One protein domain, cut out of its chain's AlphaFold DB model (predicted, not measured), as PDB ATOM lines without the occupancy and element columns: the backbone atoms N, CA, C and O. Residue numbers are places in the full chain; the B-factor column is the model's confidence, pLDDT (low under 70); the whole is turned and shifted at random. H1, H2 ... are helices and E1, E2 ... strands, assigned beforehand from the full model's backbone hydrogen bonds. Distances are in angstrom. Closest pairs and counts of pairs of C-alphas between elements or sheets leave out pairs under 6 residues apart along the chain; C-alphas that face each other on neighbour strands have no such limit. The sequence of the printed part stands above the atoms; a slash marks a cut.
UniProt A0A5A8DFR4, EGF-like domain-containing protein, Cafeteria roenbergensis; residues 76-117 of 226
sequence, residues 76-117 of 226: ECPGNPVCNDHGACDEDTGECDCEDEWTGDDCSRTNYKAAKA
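What this domain is: This is residues 76 to 117 of the 226 residues of the protein "EGF-like domain-containing protein" of Cafeteria roenbergensis (UniProt A0A5A8DFR4). Little regular structure: a short one-turn helix, H1, then a small hairpin, E1 and E2, then a long looped stretch leading to H2 at the far end. The printed part has 42 residues, mixed, with 16 in named elements, in the order H1, E1, E2, H2; the two strands are antiparallel. It is only just compact, close to loose, with a radius of gyration of the C-alphas of 10.5 A, and spans 35 by 17 by 11 A.

How they stand to each other: E1, residues 87 to 90, and E2, residues 95 to 98, form a hairpin at 153 degrees, with N 88 and O 97 2.9 A apart. H1, residues 82 to 85, has its closest C-alphas to E2 at Cys 83 and Cys 96, 5.8 A. H2, residues 112 to 115, is apart from H1 and E1. Both helices are too short for an O i to N i+4 pair; the one O i to N i+3 pair is within range in H1, not in H2.

Where its parts are: H1 begins at C-alpha 82 (132.102, 138.681, 148.958). E1 is 9.6 A long and E2 9.4 A. H2 ends at C-alpha 115 (144.555, 131.054, 168.403).

The domain as a whole: The C-alphas of Asp 92 and Ala 117, the farthest apart, are 35.3 A apart. The printed part has no cut. E2 to H2 is a long link, where residues 102 to 103 pair antiparallel with 109 to 110. Residues 112 to 117 are under pLDDT 70.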
ATOM      1  N   GLU A  76     135.156 146.213 143.118       93.25
ATOM      2  CA  GLU A  76     134.483 145.064 143.720       93.25
ATOM      3  C   GLU A  76     135.444 144.326 144.662       93.25
ATOM      4  O   GLU A  76     136.580 144.019 144.285       93.25
ATOM      5  N   CYS A  77     134.987 144.019 145.878       96.44
ATOM      6  CA  CYS A  77     135.772 143.233 146.825       96.44
ATOM      7  C   CYS A  77     135.922 141.773 146.370       96.44
ATOM      8  O   CYS A  77     134.998 141.197 145.782       96.44
ATOM      9  N   PRO A  78     137.062 141.134 146.675       96.25
ATOM     10  CA  PRO A  78     137.313 139.752 146.299       96.25
ATOM     11  C   PRO A  78     136.479 138.755 147.127       96.25
ATOM     12  O   PRO A  78     135.951 139.064 148.195       96.25
ATOM     13  N   GLY A  79     136.404 137.517 146.635       96.31
ATOM     14  CA  GLY A  79     135.719 136.399 147.294       96.31
ATOM     15  C   GLY A  79     134.431 135.964 146.591       96.31
ATOM     16  O   GLY A  79     133.853 136.693 145.785       96.31
ATOM     17  N   ASN A  80     133.990 134.736 146.874       95.69
ATOM     18  CA  ASN A  80     132.658 134.263 146.494       95.69
ATOM     19  C   ASN A  80     132.094 133.327 147.580       95.69
ATOM     20  O   ASN A  80     132.463 132.146 147.595       95.69
ATOM     21  N   PRO A  81     131.195 133.801 148.458       95.88
ATOM     22  CA  PRO A  81     130.592 135.145 148.502       95.88
ATOM     23  C   PRO A  81     131.605 136.253 148.840       95.88
ATOM     24  O   PRO A  81     132.754 135.955 149.157       95.88
ATOM     25  N   VAL A  82     131.216 137.526 148.705       96.50
ATOM     26  CA  VAL A  82     132.102 138.681 148.958       96.50
ATOM     27  C   VAL A  82     132.768 138.541 150.331       96.50
ATOM     28  O   VAL A  82     132.097 138.243 151.317       96.50
ATOM     29  N   CYS A  83     134.094 138.692 150.379       97.69
ATOM     30  CA  CYS A  83     134.910 138.465 151.576       97.69
ATOM     31  C   CYS A  83     134.705 137.076 152.225       97.69
ATOM     32  O   CYS A  83     134.842 136.924 153.436       97.69
ATOM     33  N   ASN A  84     134.335 136.067 151.426       97.44
ATOM     34  CA  ASN A  84     134.008 134.692 151.828       97.44
ATOM     35  C   ASN A  84     133.035 134.589 153.024       97.44
ATOM     36  O   ASN A  84     133.116 133.623 153.775       97.44
ATOM     37  N   ASP A  85     132.126 135.558 153.203       97.69
ATOM     38  CA  ASP A  85     131.233 135.677 154.376       97.69
ATOM     39  C   ASP A  85     131.969 135.785 155.732       97.69
ATOM     40  O   ASP A  85     131.397 135.513 156.789       97.69
ATOM     41  N   HIS A  86     133.239 136.191 155.720       97.56
ATOM     42  CA  HIS A  86     134.096 136.321 156.903       97.56
ATOM     43  C   HIS A  86     134.682 137.729 157.049       97.56
ATOM     44  O   HIS A  86     135.741 137.916 157.649       97.56
ATOM     45  N   GLY A  87     134.009 138.730 156.484       97.25
ATOM     46  CA  GLY A  87     134.411 140.127 156.568       97.25
ATOM     47  C   GLY A  87     133.387 141.075 155.956       97.25
ATOM     48  O   GLY A  87     132.425 140.651 155.312       97.25
ATOM     49  N   ALA A  88     133.613 142.369 156.149       97.81
ATOM     50  CA  ALA A  88     132.858 143.438 155.512       97.81
ATOM     51  C   ALA A  88     133.657 144.023 154.338       97.81
ATOM     52  O   ALA A  88     134.842 144.311 154.476       97.81
ATOM     53  N   CYS A  89     133.011 144.208 153.188       97.56
ATOM     54  CA  CYS A  89     133.616 144.867 152.031       97.56
ATOM     55  C   CYS A  89     133.573 146.392 152.187       97.56
ATOM     56  O   CYS A  89     132.498 146.955 152.404       97.56
ATOM     57  N   ASP A  90     134.721 147.052 152.041       95.94
ATOM     58  CA  ASP A  90     134.812 148.498 151.851       95.94
ATOM     59  C   ASP A  90     134.734 148.812 150.349       95.94
ATOM     60  O   ASP A  90     135.693 148.611 149.608       95.94
ATOM     61  N   GLU A  91     133.576 149.290 149.888       92.25
ATOM     62  CA  GLU A  91     133.318 149.575 148.466       92.25
ATOM     63  C   GLU A  91     134.116 150.775 147.923       92.25
ATOM     64  O   GLU A  91     134.292 150.893 146.707       92.25
ATOM     65  N   ASP A  92     134.623 151.657 148.795       91.50
ATOM     66  CA  ASP A  92     135.443 152.799 148.377       91.50
ATOM     67  C   ASP A  92     136.864 152.342 148.007       91.50
ATOM     68  O   ASP A  92     137.498 152.898 147.102       91.50
ATOM     69  N   THR A  93     137.376 151.321 148.700       93.12
ATOM     70  CA  THR A  93     138.743 150.805 148.520       93.12
ATOM     71  C   THR A  93     138.803 149.486 147.748       93.12
ATOM     72  O   THR A  93     139.807 149.223 147.081       93.12
ATOM     73  N   GLY A  94     137.736 148.687 147.776       95.00
ATOM     74  CA  GLY A  94     137.692 147.314 147.271       95.00
ATOM     75  C   GLY A  94     138.379 146.295 148.186       95.00
ATOM     76  O   GLY A  94     138.737 145.212 147.720       95.00
ATOM     77  N   GLU A  95     138.615 146.635 149.456       96.75
ATOM     78  CA  GLU A  95     139.302 145.780 150.432       96.75
ATOM     79  C   GLU A  95     138.316 145.149 151.434       96.75
ATOM     80  O   GLU A  95     137.291 145.734 151.786       96.75
ATOM     81  N   CYS A  96     138.623 143.936 151.906       98.19
ATOM     82  CA  CYS A  96     137.830 143.236 152.918       98.19
ATOM     83  C   CYS A  96     138.372 143.484 154.336       98.19
ATOM     84  O   CYS A  96     139.525 143.161 154.627       98.19
ATOM     85  N   ASP A  97     137.520 143.969 155.240       97.81
ATOM     86  CA  ASP A  97     137.775 144.019 156.682       97.81
ATOM     87  C   ASP A  97     137.320 142.705 157.330       97.81
ATOM     88  O   ASP A  97     136.124 142.460 157.512       97.81
ATOM     89  N   CYS A  98     138.273 141.812 157.600       98.12
ATOM     90  CA  CYS A  98     137.978 140.463 158.072       98.12
ATOM     91  C   CYS A  98     137.522 140.427 159.531       98.12
ATOM     92  O   CYS A  98     138.072 141.107 160.395       98.12
ATOM     93  N   GLU A  99     136.570 139.541 159.815       97.31
ATOM     94  CA  GLU A  99     136.158 139.204 161.174       97.31
ATOM     95  C   GLU A  99     137.325 138.622 161.986       97.31
ATOM     96  O   GLU A  99     138.310 138.100 161.445       97.31
ATOM     97  N   ASP A 100     137.195 138.678 163.314       94.44
ATOM     98  CA  ASP A 100     138.167 138.084 164.225       94.44
ATOM     99  C   ASP A 100     138.454 136.622 163.840       94.44
ATOM    100  O   ASP A 100     137.560 135.843 163.516       94.44
ATOM    101  N   GLU A 101     139.731 136.245 163.898       94.62
ATOM    102  CA  GLU A 101     140.243 134.933 163.480       94.62
ATOM    103  C   GLU A 101     140.259 134.658 161.967       94.62
ATOM    104  O   GLU A 101     140.738 133.590 161.581       94.62
ATOM    105  N   TRP A 102     139.877 135.603 161.107       96.69
ATOM    106  CA  TRP A 102     140.018 135.494 159.650       96.69
ATOM    107  C   TRP A 102     141.063 136.467 159.092       96.69
ATOM    108  O   TRP A 102     141.471 137.436 159.731       96.69
ATOM    109  N   THR A 103     141.626 136.137 157.932       96.19
ATOM    110  CA  THR A 103     142.698 136.901 157.292       96.19
ATOM    111  C   THR A 103     142.825 136.575 155.802       96.19
ATOM    112  O   THR A 103     142.302 135.577 155.303       96.19
ATOM    113  N   GLY A 104     143.623 137.376 155.096       95.56
ATOM    114  CA  GLY A 104     143.759 137.354 153.643       95.56
ATOM    115  C   GLY A 104     142.849 138.361 152.967       95.56
ATOM    116  O   GLY A 104     141.900 138.835 153.573       95.56
ATOM    117  N   ASP A 105     143.183 138.670 151.718       96.94
ATOM    118  CA  ASP A 105     142.564 139.754 150.949       96.94
ATOM    119  C   ASP A 105     141.049 139.560 150.773       96.94
ATOM    120  O   ASP A 105     140.319 140.528 150.612       96.94
ATOM    121  N   ASP A 106     140.578 138.312 150.842       97.56
ATOM    122  CA  ASP A 106     139.177 137.904 150.740       97.56
ATOM    123  C   ASP A 106     138.646 137.222 152.014       97.56
ATOM    124  O   ASP A 106     137.604 136.575 151.971       97.56
ATOM    125  N   CYS A 107     139.380 137.285 153.129       97.81
ATOM    126  CA  CYS A 107     139.039 136.627 154.397       97.81
ATOM    127  C   CYS A 107     138.846 135.099 154.324       97.81
ATOM    128  O   CYS A 107     138.217 134.510 155.195       97.81
ATOM    129  N   SER A 108     139.427 134.412 153.335       97.31
ATOM    130  CA  SER A 108     139.306 132.947 153.198       97.31
ATOM    131  C   SER A 108     140.167 132.130 154.174       97.31
ATOM    132  O   SER A 108     140.021 130.906 154.266       97.31
ATOM    133  N   ARG A 109     141.116 132.754 154.889       96.81
ATOM    134  CA  ARG A 109     142.089 132.043 155.736       96.81
ATOM    135  C   ARG A 109     141.807 132.281 157.208       96.81
ATOM    136  O   ARG A 109     141.697 133.415 157.641       96.81
ATOM    137  N   THR A 110     141.819 131.219 158.005       95.06
ATOM    138  CA  THR A 110     141.712 131.324 159.464       95.06
ATOM    139  C   THR A 110     143.080 131.523 160.130       95.06
ATOM    140  O   THR A 110     144.079 130.888 159.781       95.06
ATOM    141  N   ASN A 111     143.125 132.350 161.171       85.81
ATOM    142  CA  ASN A 111     144.275 132.632 162.032       85.81
ATOM    143  C   ASN A 111     144.443 131.598 163.167       85.81
ATOM    144  O   ASN A 111     145.078 131.868 164.187       85.81
ATOM    145  N   TYR A 112     143.964 130.362 162.990       69.75
ATOM    146  CA  TYR A 112     144.022 129.287 163.999       69.75
ATOM    147  C   TYR A 112     145.441 128.923 164.476       69.75
ATOM    148  O   TYR A 112     145.605 128.279 165.514       69.75
ATOM    149  N   LYS A 113     146.492 129.343 163.757       59.56
ATOM    150  CA  LYS A 113     147.882 129.219 164.231       59.56
ATOM    151  C   LYS A 113     148.270 130.262 165.285       59.56
ATOM    152  O   LYS A 113     149.199 130.002 166.043       59.56
ATOM    153  N   ALA A 114     147.556 131.383 165.370       57.75
ATOM    154  CA  ALA A 114     147.653 132.339 166.469       57.75
ATOM    155  C   ALA A 114     146.743 131.937 167.647       57.75
ATOM    156  O   ALA A 114     147.170 132.007 168.796       57.75
ATOM    157  N   ALA A 115     145.540 131.416 167.373       54.72
ATOM    158  CA  ALA A 115     144.555 131.054 168.403       54.72
ATOM    159  C   ALA A 115     144.899 129.780 169.207       54.72
ATOM    160  O   ALA A 115     144.378 129.571 170.300       54.72
ATOM    161  N   LYS A 116     145.821 128.931 168.719       49.09
ATOM    162  CA  LYS A 116     146.343 127.782 169.487       49.09
ATOM    163  C   LYS A 116     147.577 128.113 170.339       49.09
ATOM    164  O   LYS A 116     148.249 127.207 170.832       49.09
ATOM    165  N   ALA A 117     147.867 129.394 170.549       51.88
ATOM    166  CA  ALA A 117     148.531 129.837 171.764       51.88
ATOM    167  C   ALA A 117     147.427 130.166 172.774       51.88
ATOM    168  O   ALA A 117     146.781 131.203 172.681       51.88
TER     169      ALA A 117